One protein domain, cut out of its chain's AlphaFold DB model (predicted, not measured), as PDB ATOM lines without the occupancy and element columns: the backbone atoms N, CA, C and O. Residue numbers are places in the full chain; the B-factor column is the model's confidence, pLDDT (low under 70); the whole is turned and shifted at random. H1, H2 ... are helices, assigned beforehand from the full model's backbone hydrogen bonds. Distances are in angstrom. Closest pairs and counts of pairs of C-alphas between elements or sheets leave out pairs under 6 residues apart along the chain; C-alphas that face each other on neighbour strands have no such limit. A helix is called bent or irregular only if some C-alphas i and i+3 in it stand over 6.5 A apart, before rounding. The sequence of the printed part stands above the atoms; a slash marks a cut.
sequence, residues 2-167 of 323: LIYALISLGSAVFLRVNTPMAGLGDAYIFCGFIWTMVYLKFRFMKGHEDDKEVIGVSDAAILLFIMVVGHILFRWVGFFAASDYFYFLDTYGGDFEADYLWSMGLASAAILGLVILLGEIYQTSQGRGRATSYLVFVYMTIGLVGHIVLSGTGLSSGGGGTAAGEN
ATOM      1  N   LEU A   2     115.419 172.582 208.967       38.44
ATOM      2  CA  LEU A   2     114.066 171.982 208.989       38.44
ATOM      3  C   LEU A   2     113.755 171.159 207.721       38.44
ATOM      4  O   LEU A   2     113.265 170.045 207.811       38.44
ATOM      5  N   ILE A   3     114.122 171.679 206.547       42.16
ATOM      6  CA  ILE A   3     113.951 170.988 205.256       42.16
ATOM      7  C   ILE A   3     114.834 169.735 205.168       42.16
ATOM      8  O   ILE A   3     114.386 168.712 204.680       42.16
ATOM      9  N   TYR A   4     116.047 169.778 205.721       40.41
ATOM     10  CA  TYR A   4     116.931 168.612 205.782       40.41
ATOM     11  C   TYR A   4     116.415 167.557 206.769       40.41
ATOM     12  O   TYR A   4     116.437 166.375 206.466       40.41
ATOM     13  N   ALA A   5     115.877 167.975 207.919       42.72
ATOM     14  CA  ALA A   5     115.219 167.081 208.867       42.72
ATOM     15  C   ALA A   5     113.969 166.429 208.254       42.72
ATOM     16  O   ALA A   5     113.747 165.247 208.467       42.72
ATOM     17  N   LEU A   6     113.195 167.166 207.448       45.72
ATOM     18  CA  LEU A   6     112.056 166.631 206.694       45.72
ATOM     19  C   LEU A   6     112.489 165.677 205.572       45.72
ATOM     20  O   LEU A   6     111.836 164.660 205.375       45.72
ATOM     21  N   ILE A   7     113.596 165.970 204.881       46.50
ATOM     22  CA  ILE A   7     114.198 165.073 203.883       46.50
ATOM     23  C   ILE A   7     114.710 163.800 204.560       46.50
ATOM     24  O   ILE A   7     114.405 162.722 204.077       46.50
ATOM     25  N   SER A   8     115.384 163.914 205.707       42.56
ATOM     26  CA  SER A   8     115.885 162.787 206.505       42.56
ATOM     27  C   SER A   8     114.748 161.934 207.092       42.56
ATOM     28  O   SER A   8     114.865 160.714 207.181       42.56
ATOM     29  N   LEU A   9     113.621 162.560 207.461       41.00
ATOM     30  CA  LEU A   9     112.405 161.856 207.879       41.00
ATOM     31  C   LEU A   9     111.732 161.156 206.691       41.00
ATOM     32  O   LEU A   9     111.298 160.017 206.809       41.00
ATOM     33  N   GLY A  10     111.656 161.831 205.541       38.56
ATOM     34  CA  GLY A  10     111.089 161.290 204.307       38.56
ATOM     35  C   GLY A  10     111.912 160.128 203.750       38.56
ATOM     36  O   GLY A  10     111.342 159.121 203.345       38.56
ATOM     37  N   SER A  11     113.241 160.209 203.810       40.47
ATOM     38  CA  SER A  11     114.139 159.122 203.416       40.47
ATOM     39  C   SER A  11     113.970 157.891 204.301       40.47
ATOM     40  O   SER A  11     113.934 156.783 203.783       40.47
ATOM     41  N   ALA A  12     113.778 158.073 205.613       37.47
ATOM     42  CA  ALA A  12     113.547 156.969 206.546       37.47
ATOM     43  C   ALA A  12     112.189 156.264 206.350       37.47
ATOM     44  O   ALA A  12     112.037 155.113 206.755       37.47
ATOM     45  N   VAL A  13     111.199 156.945 205.756       33.88
ATOM     46  CA  VAL A  13     109.837 156.414 205.549       33.88
ATOM     47  C   VAL A  13     109.640 155.837 204.143       33.88
ATOM     48  O   VAL A  13     108.891 154.876 203.988       33.88
ATOM     49  N   PHE A  14     110.284 156.405 203.119       33.88
ATOM     50  CA  PHE A  14     109.970 156.107 201.715       33.88
ATOM     51  C   PHE A  14     111.103 155.458 200.909       33.88
ATOM     52  O   PHE A  14     110.835 154.968 199.812       33.88
ATOM     53  N   LEU A  15     112.346 155.431 201.403       36.44
ATOM     54  CA  LEU A  15     113.461 154.838 200.660       36.44
ATOM     55  C   LEU A  15     113.731 153.400 201.099       36.44
ATOM     56  O   LEU A  15     113.747 153.074 202.285       36.44
ATOM     57  N   ARG A  16     113.967 152.527 200.113       35.88
ATOM     58  CA  ARG A  16     114.441 151.164 200.358       35.88
ATOM     59  C   ARG A  16     115.840 151.212 200.975       35.88
ATOM     60  O   ARG A  16     116.686 151.990 200.534       35.88
ATOM     61  N   VAL A  17     116.065 150.319 201.940       40.66
ATOM     62  CA  VAL A  17     117.290 150.188 202.753       40.66
ATOM     63  C   VAL A  17     118.565 150.060 201.900       40.66
ATOM     64  O   VAL A  17     119.622 150.505 202.321       40.66
ATOM     65  N   ASN A  18     118.449 149.565 200.663       41.97
ATOM     66  CA  ASN A  18     119.581 149.280 199.774       41.97
ATOM     67  C   ASN A  18     119.846 150.389 198.737       41.97
ATOM     68  O   ASN A  18     120.236 150.095 197.609       41.97
ATOM     69  N   THR A  19     119.557 151.653 199.055       43.44
ATOM     70  CA  THR A  19     119.833 152.775 198.141       43.44
ATOM     71  C   THR A  19     120.869 153.722 198.748       43.44
ATOM     72  O   THR A  19     120.781 154.017 199.935       43.44
ATOM     73  N   PRO A  20     121.808 154.284 197.962       39.62
ATOM     74  CA  PRO A  20     122.819 155.227 198.467       39.62
ATOM     75  C   PRO A  20     122.218 156.511 199.082       39.62
ATOM     76  O   PRO A  20     122.854 157.196 199.879       39.62
ATOM     77  N   MET A  21     120.949 156.816 198.784       39.00
ATOM     78  CA  MET A  21     120.182 157.888 199.431       39.00
ATOM     79  C   MET A  21     119.753 157.558 200.877       39.00
ATOM     80  O   MET A  21     119.406 158.474 201.620       39.00
ATOM     81  N   ALA A  22     119.824 156.294 201.313       43.38
ATOM     82  CA  ALA A  22     119.635 155.910 202.713       43.38
ATOM     83  C   ALA A  22     120.716 156.527 203.626       43.38
ATOM     84  O   ALA A  22     120.415 156.894 204.759       43.38
ATOM     85  N   GLY A  23     121.936 156.736 203.108       43.44
ATOM     86  CA  GLY A  23     123.051 157.367 203.832       43.44
ATOM     87  C   GLY A  23     122.960 158.896 203.958       43.44
ATOM     88  O   GLY A  23     123.468 159.469 204.918       43.44
ATOM     89  N   LEU A  24     122.253 159.580 203.048       40.31
ATOM     90  CA  LEU A  24     121.951 161.021 203.174       40.31
ATOM     91  C   LEU A  24     120.924 161.307 204.288       40.31
ATOM     92  O   LEU A  24     120.774 162.446 204.732       40.31
ATOM     93  N   GLY A  25     120.225 160.266 204.743       47.41
ATOM     94  CA  GLY A  25     119.121 160.312 205.690       47.41
ATOM     95  C   GLY A  25     119.466 159.841 207.094       47.41
ATOM     96  O   GLY A  25     118.558 159.347 207.763       47.41
ATOM     97  N   ASP A  26     120.717 159.971 207.551       61.16
ATOM     98  CA  ASP A  26     121.084 159.558 208.906       61.16
ATOM     99  C   ASP A  26     120.473 160.485 209.970       61.16
ATOM    100  O   ASP A  26     121.092 161.401 210.529       61.16
ATOM    101  N   ALA A  27     119.195 160.235 210.241       64.81
ATOM    102  CA  ALA A  27     118.400 160.940 211.223       64.81
ATOM    103  C   ALA A  27     119.044 160.862 212.613       64.81
ATOM    104  O   ALA A  27     118.795 161.746 213.432       64.81
ATOM    105  N   TYR A  28     119.892 159.866 212.892       75.31
ATOM    106  CA  TYR A  28     120.564 159.731 214.181       75.31
ATOM    107  C   TYR A  28     121.615 160.816 214.385       75.31
ATOM    108  O   TYR A  28     121.615 161.444 215.443       75.31
ATOM    109  N   ILE A  29     122.424 161.122 213.365       74.56
ATOM    110  CA  ILE A  29     123.414 162.206 213.443       74.56
ATOM    111  C   ILE A  29     122.704 163.547 213.584       74.56
ATOM    112  O   ILE A  29     122.945 164.292 214.534       74.56
ATOM    113  N   PHE A  30     121.816 163.881 212.648       74.00
ATOM    114  CA  PHE A  30     121.274 165.236 212.570       74.00
ATOM    115  C   PHE A  30     120.250 165.518 213.663       74.00
ATOM    116  O   PHE A  30     120.366 166.527 214.364       74.00
ATOM    117  N   CYS A  31     119.261 164.641 213.848       77.62
ATOM    118  CA  CYS A  31     118.283 164.826 214.919       77.62
ATOM    119  C   CYS A  31     118.955 164.646 216.279       77.62
ATOM    120  O   CYS A  31     118.698 165.444 217.180       77.62
ATOM    121  N   GLY A  32     119.854 163.666 216.419       82.56
ATOM    122  CA  GLY A  32     120.623 163.478 217.644       82.56
ATOM    123  C   GLY A  32     121.393 164.741 218.018       82.56
ATOM    124  O   GLY A  32     121.274 165.221 219.146       82.56
ATOM    125  N   PHE A  33     122.133 165.324 217.071       81.50
ATOM    126  CA  PHE A  33     122.917 166.534 217.302       81.50
ATOM    127  C   PHE A  33     122.030 167.728 217.664       81.50
ATOM    128  O   PHE A  33     122.269 168.383 218.678       81.50
ATOM    129  N   ILE A  34     120.975 167.993 216.884       83.44
ATOM    130  CA  ILE A  34     120.058 169.119 217.128       83.44
ATOM    131  C   ILE A  34     119.454 169.020 218.529       83.44
ATOM    132  O   ILE A  34     119.532 169.980 219.299       83.44
ATOM    133  N   TRP A  35     118.880 167.869 218.883       87.50
ATOM    134  CA  TRP A  35     118.208 167.711 220.169       87.50
ATOM    135  C   TRP A  35     119.187 167.717 221.338       87.50
ATOM    136  O   TRP A  35     118.884 168.323 222.363       87.50
ATOM    137  N   THR A  36     120.393 167.173 221.167       87.56
ATOM    138  CA  THR A  36     121.451 167.267 222.185       87.56
ATOM    139  C   THR A  36     121.873 168.716 222.420       87.56
ATOM    140  O   THR A  36     121.980 169.151 223.564       87.56
ATOM    141  N   MET A  37     122.049 169.510 221.361       85.56
ATOM    142  CA  MET A  37     122.433 170.920 221.485       85.56
ATOM    143  C   MET A  37     121.335 171.766 222.134       85.56
ATOM    144  O   MET A  37     121.626 172.612 222.984       85.56
ATOM    145  N   VAL A  38     120.071 171.533 221.770       85.38
ATOM    146  CA  VAL A  38     118.925 172.180 222.427       85.38
ATOM    147  C   VAL A  38     118.882 171.782 223.901       85.38
ATOM    148  O   VAL A  38     118.800 172.658 224.761       85.38
ATOM    149  N   TYR A  39     119.017 170.493 224.211       91.06
ATOM    150  CA  TYR A  39     119.084 170.009 225.586       91.06
ATOM    151  C   TYR A  39     120.178 170.730 226.385       91.06
ATOM    152  O   TYR A  39     119.864 171.360 227.392       91.06
ATOM    153  N   LEU A  40     121.430 170.721 225.916       87.94
ATOM    154  CA  LEU A  40     122.556 171.335 226.626       87.94
ATOM    155  C   LEU A  40     122.331 172.831 226.863       87.94
ATOM    156  O   LEU A  40     122.529 173.323 227.973       87.94
ATOM    157  N   LYS A  41     121.861 173.556 225.843       86.06
ATOM    158  CA  LYS A  41     121.602 174.995 225.946       86.06
ATOM    159  C   LYS A  41     120.581 175.324 227.033       86.06
ATOM    160  O   LYS A  41     120.820 176.228 227.829       86.06
ATOM    161  N   PHE A  42     119.438 174.640 227.040       86.50
ATOM    162  CA  PHE A  42     118.343 174.959 227.956       86.50
ATOM    163  C   PHE A  42     118.556 174.345 229.343       86.50
ATOM    164  O   PHE A  42     118.273 174.990 230.348       86.50
ATOM    165  N   ARG A  43     119.144 173.150 229.431       88.38
ATOM    166  CA  ARG A  43     119.433 172.488 230.710       88.38
ATOM    167  C   ARG A  43     120.488 173.225 231.535       88.38
ATOM    168  O   ARG A  43     120.407 173.220 232.761       88.38
ATOM    169  N   PHE A  44     121.460 173.857 230.876       86.19
ATOM    170  CA  PHE A  44     122.565 174.584 231.512       86.19
ATOM    171  C   PHE A  44     122.428 176.111 231.404       86.19
ATOM    172  O   PHE A  44     123.406 176.841 231.584       86.19
ATOM    173  N   MET A  45     121.223 176.615 231.120       84.69
ATOM    174  CA  MET A  45     120.967 178.049 231.023       84.69
ATOM    175  C   MET A  45     121.080 178.714 232.401       84.69
ATOM    176  O   MET A  45     120.230 178.526 233.271       84.69
ATOM    177  N   LYS A  46     122.144 179.501 232.591       81.31
ATOM    178  CA  LYS A  46     122.418 180.183 233.861       81.31
ATOM    179  C   LYS A  46     121.341 181.210 234.198       81.31
ATOM    180  O   LYS A  46     120.957 182.008 233.345       81.31
ATOM    181  N   GLY A  47     120.919 181.225 235.457       81.25
ATOM    182  CA  GLY A  47     119.915 182.145 235.988       81.25
ATOM    183  C   GLY A  47     118.470 181.753 235.676       81.25
ATOM    184  O   GLY A  47     117.558 182.464 236.096       81.25
ATOM    185  N   HIS A  48     118.244 180.669 234.928       82.19
ATOM    186  CA  HIS A  48     116.917 180.152 234.568       82.19
ATOM    187  C   HIS A  48     116.775 178.665 234.919       82.19
ATOM    188  O   HIS A  48     115.982 177.942 234.319       82.19
ATOM    189  N   GLU A  49     117.545 178.186 235.895       80.00
ATOM    190  CA  GLU A  49     117.610 176.765 236.242       80.00
ATOM    191  C   GLU A  49     116.293 176.219 236.819       80.00
ATOM    192  O   GLU A  49     116.004 175.028 236.649       80.00
ATOM    193  N   ASP A  50     115.490 177.099 237.426       81.12
ATOM    194  CA  ASP A  50     114.173 176.811 238.012       81.12
ATOM    195  C   ASP A  50     112.998 177.280 237.127       81.12
ATOM    196  O   ASP A  50     111.829 177.102 237.487       81.12
ATOM    197  N   ASP A  51     113.276 177.870 235.956       82.50
ATOM    198  CA  ASP A  51     112.237 178.323 235.026       82.50
ATOM    199  C   ASP A  51     111.573 177.112 234.352       82.50
ATOM    200  O   ASP A  51     112.152 176.453 233.485       82.50
ATOM    201  N   LYS A  52     110.321 176.831 234.732       79.88
ATOM    202  CA  LYS A  52     109.532 175.698 234.221       79.88
ATOM    203  C   LYS A  52     109.446 175.652 232.693       79.88
ATOM    204  O   LYS A  52     109.330 174.557 232.142       79.88
ATOM    205  N   GLU A  53     109.506 176.789 232.005       76.88
ATOM    206  CA  GLU A  53     109.471 176.837 230.540       76.88
ATOM    207  C   GLU A  53     110.797 176.364 229.936       76.88
ATOM    208  O   GLU A  53     110.804 175.508 229.053       76.88
ATOM    209  N   VAL A  54     111.922 176.861 230.457       82.06
ATOM    210  CA  VAL A  54     113.284 176.459 230.055       82.06
ATOM    211  C   VAL A  54     113.502 174.972 230.332       82.06
ATOM    212  O   VAL A  54     114.001 174.234 229.479       82.06
ATOM    213  N   ILE A  55     113.038 174.516 231.494       84.50
ATOM    214  CA  ILE A  55     113.005 173.105 231.876       84.50
ATOM    215  C   ILE A  55     112.197 172.293 230.864       84.50
ATOM    216  O   ILE A  55     112.706 171.302 230.341       84.50
ATOM    217  N   GLY A  56     110.987 172.747 230.530       83.19
ATOM    218  CA  GLY A  56     110.130 172.094 229.549       83.19
ATOM    219  C   GLY A  56     110.810 171.936 228.189       83.19
ATOM    220  O   GLY A  56     110.770 170.853 227.614       83.19
ATOM    221  N   VAL A  57     111.507 172.958 227.687       84.69
ATOM    222  CA  VAL A  57     112.239 172.847 226.410       84.69
ATOM    223  C   VAL A  57     113.356 171.800 226.488       84.69
ATOM    224  O   VAL A  57     113.514 171.010 225.558       84.69
ATOM    225  N   SER A  58     114.102 171.745 227.597       89.25
ATOM    226  CA  SER A  58     115.131 170.712 227.789       89.25
ATOM    227  C   SER A  58     114.539 169.299 227.880       89.25
ATOM    228  O   SER A  58     115.092 168.366 227.297       89.25
ATOM    229  N   ASP A  59     113.379 169.155 228.525       89.44
ATOM    230  CA  ASP A  59     112.658 167.886 228.642       89.44
ATOM    231  C   ASP A  59     112.127 167.423 227.278       89.44
ATOM    232  O   ASP A  59     112.283 166.257 226.918       89.44
ATOM    233  N   ALA A  60     111.560 168.335 226.482       86.38
ATOM    234  CA  ALA A  60     111.121 168.048 225.116       86.38
ATOM    235  C   ALA A  60     112.279 167.540 224.253       86.38
ATOM    236  O   ALA A  60     112.125 166.569 223.518       86.38
ATOM    237  N   ALA A  61     113.444 168.185 224.361       89.50
ATOM    238  CA  ALA A  61     114.629 167.815 223.602       89.50
ATOM    239  C   ALA A  61     115.134 166.410 223.967       89.50
ATOM    240  O   ALA A  61     115.403 165.622 223.064       89.50
ATOM    241  N   ILE A  62     115.185 166.052 225.258       92.94
ATOM    242  CA  ILE A  62     115.523 164.681 225.685       92.94
ATOM    243  C   ILE A  62     114.515 163.672 225.128       92.94
ATOM    244  O   ILE A  62     114.912 162.633 224.607       92.94
ATOM    245  N   LEU A  63     113.215 163.956 225.225       89.75
ATOM    246  CA  LEU A  63     112.179 163.029 224.765       89.75
ATOM    247  C   LEU A  63     112.230 162.828 223.246       89.75
ATOM    248  O   LEU A  63     112.120 161.697 222.779       89.75
ATOM    249  N   LEU A  64     112.465 163.896 222.480       86.88
ATOM    250  CA  LEU A  64     112.673 163.837 221.031       86.88
ATOM    251  C   LEU A  64     113.957 163.088 220.665       86.88
ATOM    252  O   LEU A  64     113.955 162.299 219.719       86.88
ATOM    253  N   PHE A  65     115.033 163.284 221.429       90.94
ATOM    254  CA  PHE A  65     116.270 162.528 221.270       90.94
ATOM    255  C   PHE A  65     116.030 161.029 221.491       90.94
ATOM    256  O   PHE A  65     116.341 160.227 220.614       90.94
ATOM    257  N   ILE A  66     115.411 160.645 222.612       90.69
ATOM    258  CA  ILE A  66     115.111 159.244 222.943       90.69
ATOM    259  C   ILE A  66     114.139 158.632 221.932       90.69
ATOM    260  O   ILE A  66     114.302 157.476 221.566       90.69
ATOM    261  N   MET A  67     113.160 159.383 221.434       85.38
ATOM    262  CA  MET A  67     112.239 158.892 220.406       85.38
ATOM    263  C   MET A  67     112.980 158.478 219.123       85.38
ATOM    264  O   MET A  67     112.625 157.485 218.498       85.38
ATOM    265  N   VAL A  68     114.020 159.207 218.717       82.81
ATOM    266  CA  VAL A  68     114.776 158.882 217.496       82.81
ATOM    267  C   VAL A  68     115.875 157.851 217.780       82.81
ATOM    268  O   VAL A  68     116.018 156.862 217.065       82.81
ATOM    269  N   VAL A  69     116.635 158.056 218.853       85.81
ATOM    270  CA  VAL A  69     117.908 157.374 219.126       85.81
ATOM    271  C   VAL A  69     117.785 156.279 220.195       85.81
ATOM    272  O   VAL A  69     118.682 155.458 220.344       85.81
ATOM    273  N   GLY A  70     116.669 156.192 220.919       85.56
ATOM    274  CA  GLY A  70     116.536 155.381 222.137       85.56
ATOM    275  C   GLY A  70     116.898 153.904 221.977       85.56
ATOM    276  O   GLY A  70     117.602 153.367 222.823       85.56
ATOM    277  N   HIS A  71     116.513 153.268 220.868       81.56
ATOM    278  CA  HIS A  71     116.908 151.881 220.580       81.56
ATOM    279  C   HIS A  71     118.435 151.665 220.481       81.56
ATOM    280  O   HIS A  71     118.926 150.598 220.843       81.56
ATOM    281  N   ILE A  72     119.196 152.674 220.042       84.81
ATOM    282  CA  ILE A  72     120.668 152.643 219.953       84.81
ATOM    283  C   ILE A  72     121.273 152.733 221.355       84.81
ATOM    284  O   ILE A  72     122.283 152.091 221.649       84.81
ATOM    285  N   LEU A  73     120.616 153.462 222.265       89.50
ATOM    286  CA  LEU A  73     121.026 153.538 223.668       89.50
ATOM    287  C   LEU A  73     120.925 152.176 224.369       89.50
ATOM    288  O   LEU A  73     121.590 151.965 225.369       89.50
ATOM    289  N   PHE A  74     120.192 151.193 223.852       87.56
ATOM    290  CA  PHE A  74     120.233 149.835 224.417       87.56
ATOM    291  C   PHE A  74     121.482 149.040 224.028       87.56
ATOM    292  O   PHE A  74     121.669 147.917 224.489       87.56
ATOM    293  N   ARG A  75     122.349 149.612 223.188       83.00
ATOM    294  CA  ARG A  75     123.555 148.960 222.671       83.00
ATOM    295  C   ARG A  75     124.815 149.810 222.829       83.00
ATOM    296  O   ARG A  75     125.877 149.362 222.414       83.00
ATOM    297  N   TRP A  76     124.728 150.993 223.448       84.75
ATOM    298  CA  TRP A  76     125.805 151.997 223.466       84.75
ATOM    299  C   TRP A  76     127.154 151.466 223.965       84.75
ATOM    300  O   TRP A  76     128.191 151.944 223.529       84.75
ATOM    301  N   VAL A  77     127.175 150.467 224.849       83.50
ATOM    302  CA  VAL A  77     128.423 149.867 225.350       83.50
ATOM    303  C   VAL A  77     129.197 149.152 224.240       83.50
ATOM    304  O   VAL A  77     130.427 149.158 224.242       83.50
ATOM    305  N   GLY A  78     128.486 148.590 223.258       75.12
ATOM    306  CA  GLY A  78     129.084 147.894 222.115       75.12
ATOM    307  C   GLY A  78     129.943 148.809 221.248       75.12
ATOM    308  O   GLY A  78     130.899 148.337 220.641       75.12
ATOM    309  N   PHE A  79     129.676 150.120 221.278       77.88
ATOM    310  CA  PHE A  79     130.530 151.136 220.666       77.88
ATOM    311  C   PHE A  79     131.967 151.062 221.201       77.88
ATOM    312  O   PHE A  79     132.913 150.990 220.418       77.88
ATOM    313  N   PHE A  80     132.131 151.037 222.529       75.88
ATOM    314  CA  PHE A  80     133.443 151.008 223.189       75.88
ATOM    315  C   PHE A  80     134.064 149.620 223.215       75.88
ATOM    316  O   PHE A  80     135.281 149.488 223.129       75.88
ATOM    317  N   ALA A  81     133.227 148.593 223.338       74.25
ATOM    318  CA  ALA A  81     133.662 147.206 223.343       74.25
ATOM    319  C   ALA A  81     133.935 146.658 221.932       74.25
ATOM    320  O   ALA A  81     134.172 145.460 221.801       74.25
ATOM    321  N   ALA A  82     133.874 147.508 220.895       73.38
ATOM    322  CA  ALA A  82     134.064 147.131 219.494       73.38
ATOM    323  C   ALA A  82     133.249 145.882 219.106       73.38
ATOM    324  O   ALA A  82     133.757 144.976 218.458       73.38
ATOM    325  N   SER A  83     132.006 145.797 219.590       72.25
ATOM    326  CA  SER A  83     131.219 144.565 219.524       72.25
ATOM    327  C   SER A  83     130.427 144.439 218.224       72.25
ATOM    328  O   SER A  83     129.803 145.398 217.767       72.25
ATOM    329  N   ASP A  84     130.361 143.216 217.708       72.25
ATOM    330  CA  ASP A  84     129.688 142.850 216.454       72.25
ATOM    331  C   ASP A  84     128.187 143.189 216.437       72.25
ATOM    332  O   ASP A  84     127.637 143.570 215.409       72.25
ATOM    333  N   TYR A  85     127.509 143.142 217.590       74.62
ATOM    334  CA  TYR A  85     126.090 143.519 217.693       74.62
ATOM    335  C   TYR A  85     125.830 145.031 217.533       74.62
ATOM    336  O   TYR A  85     124.666 145.461 217.476       74.62
ATOM    337  N   PHE A  86     126.890 145.852 217.553       75.31
ATOM    338  CA  PHE A  86     126.827 147.308 217.433       75.31
ATOM    339  C   PHE A  86     127.256 147.798 216.047       75.31
ATOM    340  O   PHE A  86     126.594 148.676 215.505       75.31
ATOM    341  N   TYR A  87     128.335 147.260 215.475       70.19
ATOM    342  CA  TYR A  87     128.859 147.705 214.179       70.19
ATOM    343  C   TYR A  87     128.277 146.902 213.010       70.19
ATOM    344  O   TYR A  87     127.931 145.735 213.166       70.19
ATOM    345  N   PHE A  88     128.166 147.537 211.836       63.31
ATOM    346  CA  PHE A  88     127.603 146.936 210.618       63.31
ATOM    347  C   PHE A  88     128.647 146.415 209.615       63.31
ATOM    348  O   PHE A  88     128.265 145.880 208.588       63.31
ATOM    349  N   LEU A  89     129.946 146.555 209.903       57.56
ATOM    350  CA  LEU A  89     131.019 146.367 208.919       57.56
ATOM    351  C   LEU A  89     131.160 144.909 208.444       57.56
ATOM    352  O   LEU A  89     131.802 144.098 209.113       57.56
ATOM    353  N   ASP A  90     130.653 144.610 207.246       55.22
ATOM    354  CA  ASP A  90     131.048 143.427 206.482       55.22
ATOM    355  C   ASP A  90     132.280 143.749 205.618       55.22
ATOM    356  O   ASP A  90     132.194 144.263 204.504       55.22
ATOM    357  N   THR A  91     133.467 143.446 206.144       47.19
ATOM    358  CA  THR A  91     134.746 143.661 205.443       47.19
ATOM    359  C   THR A  91     134.988 142.757 204.226       47.19
ATOM    360  O   THR A  91     135.993 142.964 203.546       47.19
ATOM    361  N   TYR A  92     134.143 141.753 203.948       42.09
ATOM    362  CA  TYR A  92     134.450 140.697 202.970       42.09
ATOM    363  C   TYR A  92     133.423 140.509 201.840       42.09
ATOM    364  O   TYR A  92     133.658 139.670 200.970       42.09
ATOM    365  N   GLY A  93     132.346 141.298 201.784       46.50
ATOM    366  CA  GLY A  93     131.403 141.222 200.656       46.50
ATOM    367  C   GLY A  93     130.248 142.231 200.619       46.50
ATOM    368  O   GLY A  93     129.461 142.174 199.674       46.50
ATOM    369  N   GLY A  94     130.130 143.129 201.606       59.22
ATOM    370  CA  GLY A  94     129.035 144.101 201.727       59.22
ATOM    371  C   GLY A  94     129.291 145.470 201.078       59.22
ATOM    372  O   GLY A  94     130.386 145.765 200.594       59.22
ATOM    373  N   ASP A  95     128.264 146.328 201.081       65.69
ATOM    374  CA  ASP A  95     128.372 147.739 200.680       65.69
ATOM    375  C   ASP A  95     129.104 148.531 201.776       65.69
ATOM    376  O   ASP A  95     128.500 149.112 202.680       65.69
ATOM    377  N   PHE A  96     130.438 148.526 201.695       63.53
ATOM    378  CA  PHE A  96     131.330 149.141 202.679       63.53
ATOM    379  C   PHE A  96     130.985 150.607 202.984       63.53
ATOM    380  O   PHE A  96     131.089 151.037 204.133       63.53
ATOM    381  N   GLU A  97     130.581 151.389 201.978       60.91
ATOM    382  CA  GLU A  97     130.250 152.804 202.169       60.91
ATOM    383  C   GLU A  97     128.956 152.966 202.971       60.91
ATOM    384  O   GLU A  97     128.904 153.769 203.911       60.91
ATOM    385  N   ALA A  98     127.928 152.178 202.648       65.44
ATOM    386  CA  ALA A  98     126.675 152.171 203.392       65.44
ATOM    387  C   ALA A  98     126.879 151.686 204.837       65.44
ATOM    388  O   ALA A  98     126.439 152.358 205.774       65.44
ATOM    389  N   ASP A  99     127.602 150.584 205.037       68.19
ATOM    390  CA  ASP A  99     127.865 150.008 206.361       68.19
ATOM    391  C   ASP A  99     128.685 150.953 207.249       68.19
ATOM    392  O   ASP A  99     128.435 151.076 208.458       68.19
ATOM    393  N   TYR A 100     129.641 151.669 206.653       68.12
ATOM    394  CA  TYR A 100     130.428 152.688 207.336       68.12
ATOM    395  C   TYR A 100     129.566 153.887 207.755       68.12
ATOM    396  O   TYR A 100     129.641 154.321 208.908       68.12
ATOM    397  N   LEU A 101     128.713 154.405 206.863       69.81
ATOM    398  CA  LEU A 101     127.807 155.518 207.172       69.81
ATOM    399  C   LEU A 101     126.807 155.150 208.278       69.81
ATOM    400  O   LEU A 101     126.635 155.920 209.222       69.81
ATOM    401  N   TRP A 102     126.214 153.957 208.227       71.12
ATOM    402  CA  TRP A 102     125.321 153.460 209.280       71.12
ATOM    403  C   TRP A 102     126.029 153.303 210.625       71.12
ATOM    404  O   TRP A 102     125.513 153.724 211.664       71.12
ATOM    405  N   SER A 103     127.239 152.742 210.612       73.50
ATOM    406  CA  SER A 103     128.066 152.592 211.812       73.50
ATOM    407  C   SER A 103     128.439 153.948 212.421       73.50
ATOM    408  O   SER A 103     128.402 154.111 213.643       73.50
ATOM    409  N   MET A 104     128.735 154.949 211.585       74.88
ATOM    410  CA  MET A 104     128.968 156.330 212.015       74.88
ATOM    411  C   MET A 104     127.718 156.933 212.671       74.88
ATOM    412  O   MET A 104     127.828 157.591 213.711       74.88
ATOM    413  N   GLY A 105     126.534 156.661 212.124       76.44
ATOM    414  CA  GLY A 105     125.255 157.057 212.701       76.44
ATOM    415  C   GLY A 105     125.022 156.520 214.094       76.44
ATOM    416  O   GLY A 105     124.788 157.288 215.033       76.44
ATOM    417  N   LEU A 106     125.178 155.207 214.256       78.25
ATOM    418  CA  LEU A 106     125.062 154.547 215.553       78.25
ATOM    419  C   LEU A 106     126.081 155.079 216.566       78.25
ATOM    420  O   LEU A 106     125.722 155.377 217.708       78.25
ATOM    421  N   ALA A 107     127.339 155.235 216.148       79.50
ATOM    422  CA  ALA A 107     128.406 155.778 216.983       79.50
ATOM    423  C   ALA A 107     128.087 157.205 217.450       79.50
ATOM    424  O   ALA A 107     128.203 157.513 218.638       79.50
ATOM    425  N   SER A 108     127.621 158.068 216.544       81.94
ATOM    426  CA  SER A 108     127.229 159.439 216.879       81.94
ATOM    427  C   SER A 108     126.099 159.467 217.910       81.94
ATOM    428  O   SER A 108     126.177 160.193 218.901       81.94
ATOM    429  N   ALA A 109     125.090 158.615 217.728       85.31
ATOM    430  CA  ALA A 109     123.962 158.457 218.628       85.31
ATOM    431  C   ALA A 109     124.410 158.023 220.029       85.31
ATOM    432  O   ALA A 109     123.959 158.596 221.023       85.31
ATOM    433  N   ALA A 110     125.323 157.050 220.112       85.19
ATOM    434  CA  ALA A 110     125.888 156.592 221.376       85.19
ATOM    435  C   ALA A 110     126.659 157.716 222.088       85.19
ATOM    436  O   ALA A 110     126.423 157.969 223.270       85.19
ATOM    437  N   ILE A 111     127.521 158.445 221.370       84.38
ATOM    438  CA  ILE A 111     128.294 159.569 221.921       84.38
ATOM    439  C   ILE A 111     127.366 160.671 222.438       84.38
ATOM    440  O   ILE A 111     127.523 161.140 223.566       84.38
ATOM    441  N   LEU A 112     126.377 161.077 221.646       87.50
ATOM    442  CA  LEU A 112     125.419 162.115 222.030       87.50
ATOM    443  C   LEU A 112     124.558 161.677 223.225       87.50
ATOM    444  O   LEU A 112     124.325 162.465 224.144       87.50
ATOM    445  N   GLY A 113     124.167 160.401 223.272       89.25
ATOM    446  CA  GLY A 113     123.489 159.804 224.422       89.25
ATOM    447  C   GLY A 113     124.335 159.853 225.695       89.25
ATOM    448  O   GLY A 113     123.820 160.171 226.766       89.25
ATOM    449  N   LEU A 114     125.647 159.628 225.588       87.69
ATOM    450  CA  LEU A 114     126.582 159.745 226.711       87.69
ATOM    451  C   LEU A 114     126.771 161.187 227.172       87.69
ATOM    452  O   LEU A 114     126.841 161.432 228.374       87.69
ATOM    453  N   VAL A 115     126.807 162.149 226.249       90.50
ATOM    454  CA  VAL A 115     126.828 163.579 226.596       90.50
ATOM    455  C   VAL A 115     125.594 163.944 227.426       90.50
ATOM    456  O   VAL A 115     125.725 164.606 228.457       90.50
ATOM    457  N   ILE A 116     124.409 163.466 227.033       93.94
ATOM    458  CA  ILE A 116     123.170 163.657 227.802       93.94
ATOM    459  C   ILE A 116     123.249 162.939 229.155       93.94
ATOM    460  O   ILE A 116     122.907 163.536 230.174       93.94
ATOM    461  N   LEU A 117     123.740 161.695 229.198       92.12
ATOM    462  CA  LEU A 117     123.912 160.942 230.443       92.12
ATOM    463  C   LEU A 117     124.809 161.690 231.436       92.12
ATOM    464  O   LEU A 117     124.422 161.876 232.586       92.12
ATOM    465  N   LEU A 118     125.985 162.145 231.001       86.69
ATOM    466  CA  LEU A 118     126.911 162.912 231.837       86.69
ATOM    467  C   LEU A 118     126.288 164.235 232.289       86.69
ATOM    468  O   LEU A 118     126.432 164.616 233.452       86.69
ATOM    469  N   GLY A 119     125.553 164.902 231.396       86.00
ATOM    470  CA  GLY A 119     124.789 166.100 231.722       86.00
ATOM    471  C   GLY A 119     123.766 165.855 232.834       86.00
ATOM    472  O   GLY A 119     123.716 166.611 233.804       86.00
ATOM    473  N   GLU A 120     122.999 164.767 232.753       93.19
ATOM    474  CA  GLU A 120     121.997 164.414 233.762       93.19
ATOM    475  C   GLU A 120     122.603 163.879 235.061       93.19
ATOM    476  O   GLU A 120     122.077 164.193 236.131       93.19
ATOM    477  N   ILE A 121     123.727 163.155 235.016       86.31
ATOM    478  CA  ILE A 121     124.490 162.781 236.219       86.31
ATOM    479  C   ILE A 121     124.945 164.046 236.944       86.31
ATOM    480  O   ILE A 121     124.707 164.186 238.145       86.31
ATOM    481  N   TYR A 122     125.538 164.996 236.216       87.94
ATOM    482  CA  TYR A 122     125.967 166.267 236.789       87.94
ATOM    483  C   TYR A 122     124.784 167.012 237.414       87.94
ATOM    484  O   TYR A 122     124.827 167.353 238.592       87.94
ATOM    485  N   GLN A 123     123.689 167.205 236.679       88.06
ATOM    486  CA  GLN A 123     122.523 167.930 237.193       88.06
ATOM    487  C   GLN A 123     121.875 167.225 238.394       88.06
ATOM    488  O   GLN A 123     121.471 167.881 239.354       88.06
ATOM    489  N   THR A 124     121.823 165.894 238.389       90.12
ATOM    490  CA  THR A 124     121.295 165.108 239.512       90.12
ATOM    491  C   THR A 124     122.208 165.196 240.736       90.12
ATOM    492  O   THR A 124     121.700 165.340 241.845       90.12
ATOM    493  N   SER A 125     123.534 165.226 240.556       86.69
ATOM    494  CA  SER A 125     124.492 165.458 241.654       86.69
ATOM    495  C   SER A 125     124.313 166.823 242.326       86.69
ATOM    496  O   SER A 125     124.579 166.969 243.512       86.69
ATOM    497  N   GLN A 126     123.798 167.809 241.583       87.25
ATOM    498  CA  GLN A 126     123.437 169.135 242.095       87.25
ATOM    499  C   GLN A 126     122.016 169.181 242.694       87.25
ATOM    500  O   GLN A 126     121.481 170.262 242.928       87.25
ATOM    501  N   GLY A 127     121.360 168.032 242.897       86.06
ATOM    502  CA  GLY A 127     119.996 167.943 243.429       86.06
ATOM    503  C   GLY A 127     118.893 168.314 242.432       86.06
ATOM    504  O   GLY A 127     117.736 168.442 242.818       86.06
ATOM    505  N   ARG A 128     119.214 168.473 241.140       86.56
ATOM    506  CA  ARG A 128     118.281 168.913 240.082       86.56
ATOM    507  C   ARG A 128     117.785 167.760 239.204       86.56
ATOM    508  O   ARG A 128     117.534 167.955 238.008       86.56
ATOM    509  N   GLY A 129     117.676 166.565 239.784       85.62
ATOM    510  CA  GLY A 129     117.138 165.375 239.120       85.62
ATOM    511  C   GLY A 129     115.639 165.512 238.832       85.62
ATOM    512  O   GLY A 129     114.893 166.093 239.621       85.62
ATOM    513  N   ARG A 130     115.196 165.010 237.680       87.75
ATOM    514  CA  ARG A 130     113.807 165.095 237.196       87.75
ATOM    515  C   ARG A 130     113.362 163.757 236.611       87.75
ATOM    516  O   ARG A 130     114.172 162.864 236.394       87.75
ATOM    517  N   ALA A 131     112.068 163.630 236.314       85.38
ATOM    518  CA  ALA A 131     111.511 162.431 235.678       85.38
ATOM    519  C   ALA A 131     112.239 162.063 234.367       85.38
ATOM    520  O   ALA A 131     112.534 160.895 234.128       85.38
ATOM    521  N   THR A 132     112.587 163.063 233.553       88.50
ATOM    522  CA  THR A 132     113.366 162.902 232.316       88.50
ATOM    523  C   THR A 132     114.800 162.432 232.574       88.50
ATOM    524  O   THR A 132     115.298 161.599 231.819       88.50
ATOM    525  N   SER A 133     115.436 162.860 233.671       90.50
ATOM    526  CA  SER A 133     116.743 162.349 234.117       90.50
ATOM    527  C   SER A 133     116.689 160.846 234.388       90.50
ATOM    528  O   SER A 133     117.515 160.087 233.885       90.50
ATOM    529  N   TYR A 134     115.675 160.399 235.136       89.44
ATOM    530  CA  TYR A 134     115.489 158.979 235.436       89.44
ATOM    531  C   TYR A 134     115.229 158.155 234.174       89.44
ATOM    532  O   TYR A 134     115.746 157.048 234.058       89.44
ATOM    533  N   LEU A 135     114.488 158.702 233.206       91.50
ATOM    534  CA  LEU A 135     114.272 158.049 231.914       91.50
ATOM    535  C   LEU A 135     115.598 157.803 231.179       91.50
ATOM    536  O   LEU A 135     115.834 156.689 230.714       91.50
ATOM    537  N   VAL A 136     116.483 158.807 231.120       94.44
ATOM    538  CA  VAL A 136     117.829 158.656 230.536       94.44
ATOM    539  C   VAL A 136     118.604 157.557 231.264       94.44
ATOM    540  O   VAL A 136     119.167 156.677 230.615       94.44
ATOM    541  N   PHE A 137     118.598 157.551 232.600       93.19
ATOM    542  CA  PHE A 137     119.299 156.529 233.379       93.19
ATOM    543  C   PHE A 137     118.773 155.119 233.109       93.19
ATOM    544  O   PHE A 137     119.576 154.203 232.950       93.19
ATOM    545  N   VAL A 138     117.454 154.939 232.998       91.81
ATOM    546  CA  VAL A 138     116.844 153.644 232.652       91.81
ATOM    547  C   VAL A 138     117.320 153.175 231.281       91.81
ATOM    548  O   VAL A 138     117.814 152.056 231.168       91.81
ATOM    549  N   TYR A 139     117.249 154.030 230.258       93.12
ATOM    550  CA  TYR A 139     117.698 153.678 228.906       93.12
ATOM    551  C   TYR A 139     119.176 153.286 228.870       93.12
ATOM    552  O   TYR A 139     119.536 152.251 228.312       93.12
ATOM    553  N   MET A 140     120.027 154.077 229.522       92.81
ATOM    554  CA  MET A 140     121.465 153.819 229.558       92.81
ATOM    555  C   MET A 140     121.813 152.568 230.374       92.81
ATOM    556  O   MET A 140     122.737 151.843 230.004       92.81
ATOM    557  N   THR A 141     121.058 152.275 231.440       89.00
ATOM    558  CA  THR A 141     121.224 151.060 232.255       89.00
ATOM    559  C   THR A 141     120.803 149.814 231.487       89.00
ATOM    560  O   THR A 141     121.513 148.813 231.521       89.00
ATOM    561  N   ILE A 142     119.699 149.872 230.735       88.31
ATOM    562  CA  ILE A 142     119.314 148.786 229.821       88.31
ATOM    563  C   ILE A 142     120.434 148.546 228.802       88.31
ATOM    564  O   ILE A 142     120.725 147.394 228.506       88.31
ATOM    565  N   GLY A 143     121.128 149.592 228.339       85.94
ATOM    566  CA  GLY A 143     122.320 149.450 227.498       85.94
ATOM    567  C   GLY A 143     123.478 148.684 228.149       85.94
ATOM    568  O   GLY A 143     124.117 147.866 227.488       85.94
ATOM    569  N   LEU A 144     123.720 148.889 229.448       85.69
ATOM    570  CA  LEU A 144     124.711 148.118 230.212       85.69
ATOM    571  C   LEU A 144     124.323 146.643 230.312       85.69
ATOM    572  O   LEU A 144     125.146 145.772 230.043       85.69
ATOM    573  N   VAL A 145     123.063 146.359 230.652       83.56
ATOM    574  CA  VAL A 145     122.554 144.980 230.697       83.56
ATOM    575  C   VAL A 145     122.606 144.353 229.305       83.56
ATOM    576  O   VAL A 145     123.026 143.210 229.165       83.56
ATOM    577  N   GLY A 146     122.278 145.120 228.266       82.69
ATOM    578  CA  GLY A 146     122.314 144.677 226.880       82.69
ATOM    579  C   GLY A 146     123.692 144.198 226.449       82.69
ATOM    580  O   GLY A 146     123.778 143.188 225.760       82.69
ATOM    581  N   HIS A 147     124.767 144.833 226.920       84.12
ATOM    582  CA  HIS A 147     126.121 144.331 226.686       84.12
ATOM    583  C   HIS A 147     126.352 142.952 227.300       84.12
ATOM    584  O   HIS A 147     126.905 142.088 226.638       84.12
ATOM    585  N   ILE A 148     125.901 142.724 228.536       82.62
ATOM    586  CA  ILE A 148     126.055 141.430 229.218       82.62
ATOM    587  C   ILE A 148     125.281 140.332 228.475       82.62
ATOM    588  O   ILE A 148     125.734 139.196 228.386       82.62
ATOM    589  N   VAL A 149     124.108 140.666 227.933       81.19
ATOM    590  CA  VAL A 149     123.260 139.708 227.209       81.19
ATOM    591  C   VAL A 149     123.806 139.408 225.813       81.19
ATOM    592  O   VAL A 149     123.831 138.253 225.388       81.19
ATOM    593  N   LEU A 150     124.243 140.440 225.094       78.69
ATOM    594  CA  LEU A 150     124.697 140.346 223.706       78.69
ATOM    595  C   LEU A 150     126.210 140.101 223.586       78.69
ATOM    596  O   LEU A 150     126.714 139.909 222.485       78.69
ATOM    597  N   SER A 151     126.963 140.076 224.689       72.06
ATOM    598  CA  SER A 151     128.383 139.725 224.651       72.06
ATOM    599  C   SER A 151     128.557 138.302 224.120       72.06
ATOM    600  O   SER A 151     127.942 137.369 224.635       72.06
ATOM    601  N   GLY A 152     129.393 138.136 223.094       65.25
ATOM    602  CA  GLY A 152     129.660 136.836 222.469       65.25
ATOM    603  C   GLY A 152     128.804 136.514 221.242       65.25
ATOM    604  O   GLY A 152     128.925 135.421 220.698       65.25
ATOM    605  N   THR A 153     127.963 137.442 220.780       69.12
ATOM    606  CA  THR A 153     127.349 137.363 219.447       69.12
ATOM    607  C   THR A 153     128.437 137.564 218.392       69.12
ATOM    608  O   THR A 153     129.137 138.573 218.460       69.12
ATOM    609  N   GLY A 154     128.597 136.627 217.458       57.06
ATOM    610  CA  GLY A 154     129.542 136.763 216.345       57.06
ATOM    611  C   GLY A 154     128.874 137.292 215.077       57.06
ATOM    612  O   GLY A 154     127.685 137.053 214.875       57.06
ATOM    613  N   LEU A 155     129.645 137.963 214.218       53.06
ATOM    614  CA  LEU A 155     129.235 138.340 212.858       53.06
ATOM    615  C   LEU A 155     128.756 137.122 212.043       53.06
ATOM    616  O   LEU A 155     129.484 136.137 211.894       53.06
ATOM    617  N   SER A 156     127.554 137.208 211.469       50.28
ATOM    618  CA  SER A 156     127.128 136.347 210.359       50.28
ATOM    619  C   SER A 156     127.549 136.950 209.015       50.28
ATOM    620  O   SER A 156     127.775 138.156 208.899       50.28
ATOM    621  N   SER A 157     127.685 136.096 207.999       40.75
ATOM    622  CA  SER A 157     128.286 136.374 206.684       40.75
ATOM    623  C   SER A 157     127.436 137.260 205.756       40.75
ATOM    624  O   SER A 157     127.205 136.897 204.604       40.75
ATOM    625  N   GLY A 158     126.933 138.392 206.252       42.03
ATOM    626  CA  GLY A 158     126.194 139.346 205.421       42.03
ATOM    627  C   GLY A 158     125.441 140.466 206.143       42.03
ATOM    628  O   GLY A 158     124.545 141.057 205.546       42.03
ATOM    629  N   GLY A 159     125.736 140.770 207.409       39.91
ATOM    630  CA  GLY A 159     125.179 141.973 208.031       39.91
ATOM    631  C   GLY A 159     125.563 142.121 209.492       39.91
ATOM    632  O   GLY A 159     125.360 141.202 210.275       39.91
ATOM    633  N   GLY A 160     126.102 143.276 209.881       45.41
ATOM    634  CA  GLY A 160     126.235 143.616 211.297       45.41
ATOM    635  C   GLY A 160     124.962 144.263 211.879       45.41
ATOM    636  O   GLY A 160     123.879 144.219 211.286       45.41
ATOM    637  N   GLY A 161     125.053 144.815 213.091       57.16
ATOM    638  CA  GLY A 161     123.954 145.498 213.798       57.16
ATOM    639  C   GLY A 161     122.697 144.652 214.096       57.16
ATOM    640  O   GLY A 161     122.779 143.598 214.723       57.16
ATOM    641  N   THR A 162     121.481 145.119 213.758       44.53
ATOM    642  CA  THR A 162     120.216 144.400 214.081       44.53
ATOM    643  C   THR A 162     120.053 143.073 213.340       44.53
ATOM    644  O   THR A 162     119.233 142.261 213.760       44.53
ATOM    645  N   ALA A 163     120.831 142.856 212.276       44.19
ATOM    646  CA  ALA A 163     120.824 141.652 211.451       44.19
ATOM    647  C   ALA A 163     122.025 140.718 211.712       44.19
ATOM    648  O   ALA A 163     122.081 139.652 211.109       44.19
ATOM    649  N   ALA A 164     122.919 141.057 212.656       48.41
ATOM    650  CA  ALA A 164     124.118 140.283 213.032       48.41
ATOM    651  C   ALA A 164     123.848 138.908 213.673       48.41
ATOM    652  O   ALA A 164     124.703 138.348 214.351       48.41
ATOM    653  N   GLY A 165     122.637 138.380 213.546       49.22
ATOM    654  CA  GLY A 165     122.131 137.319 214.395       49.22
ATOM    655  C   GLY A 165     121.599 136.124 213.632       49.22
ATOM    656  O   GLY A 165     120.484 135.710 213.922       49.22
ATOM    657  N   GLU A 166     122.373 135.508 212.735       50.06
ATOM    658  CA  GLU A 166     122.066 134.112 212.369       50.06
ATOM    659  C   GLU A 166     122.311 133.140 213.548       50.06
ATOM    660  O   GLU A 166     121.859 132.002 213.507       50.06
ATOM    661  N   ASN A 167     122.945 133.601 214.640       59.28
ATOM    662  CA  ASN A 167     123.300 132.790 215.813       59.28
ATOM    663  C   ASN A 167     122.889 133.402 217.167       59.28
ATOM    664  O   ASN A 167     123.560 133.168 218.175       59.28
TER     665      ASN A 167
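Overview. This is residues 2 to 167 of the 323 residues of an uncharacterized protein of Candidatus Poseidoniales archaeon (UniProt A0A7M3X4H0). A flat all-helix domain is built along one long helix, H6, which with the hairpin of H3 and H4 makes a three-helix, up-and-down bundle. H7 makes a V with H6, and the little H5 and the loop 81 to 95 lie towards the V's open end, while H1 and the short H2 pack together at the opposite edge, by the start of H3, with H2 meeting H1 at residues 7 to 12. The printed part has 166 residues with seven named helices, H1 to H7 in chain order, and no named strand. It is compact, with a radius of gyration of the C-alphas of 17.2 A and spans of 55 by 39 by 18 A.

Along the chain. H1, residues 2 to 14, begins at C-alpha 2 (114.066, 171.982, 208.989) and is 17.9 A long. H2 is residues 20 to 25, and H3, residues 27 to 43, is 22.7 A long. H4, residues 52 to 73, is 27.1 A long; it has a kink of 57 degrees near residue 67 and is irregular, with C-alphas 68 and 71 7.9 A apart. H5 is residues 77 to 80. H6, residues 96 to 125, is 42.8 A long and begins at C-alpha 96 (131.330, 149.141, 202.679). H7, residues 131 to 150, is 28.4 A long and ends at C-alpha 150 (124.697, 140.346, 223.706).

Arrangement. H6 is the hub, touching H2, H3, H4 and H7. With residues 105 to 119 alone it touches H3, the same way at a shallow tilt of 16 degrees; the closest C-alphas, of Ile 29 and Gly 105, are 5.5 A apart. H3 and H4 are a helical hairpin, opposite ways at a shallow tilt of 29 degrees, closest at the C-alphas of Tyr 39 and Ser 58, 4.6 A. H4 touches H6 with residues 69 to 73 alone, at a steep tilt of 40 degrees, closest at the C-alphas of Val 69 and Ala 109, 6.2 A. H6 and H7 touch at a steep tilt of 49 degrees, opposite ways, closest at the C-alphas of Glu 120 and Ser 133, 5.7 A. H5 touches H7, closest at the C-alphas of Val 77 and His 147, 6.1 A. H1 touches H2, closest at the C-alphas of Ser 8 and Gly 25, 4.2 A. H1 and H6 are apart. In H1, H3, H6 and H7 every O i to N i+4 pair is within hydrogen-bond range; H4 has 16 of 18, H2 has 0 of 2 but 3 of 3 O i to N i+3 pairs, and H5 is too short for an i+4 pair.

Size, cuts and confidence. The C-alphas of Gly 47 and Gly 93, the two farthest apart, are 55.3 A apart. The printed part has no cut. The link from H5 to H6 is long, and residues 151 to 167 hold no named element. The mean pLDDT of the printed part is 72.4; residues 2 to 27, 88 to 101 and 152 to 167 are under 70.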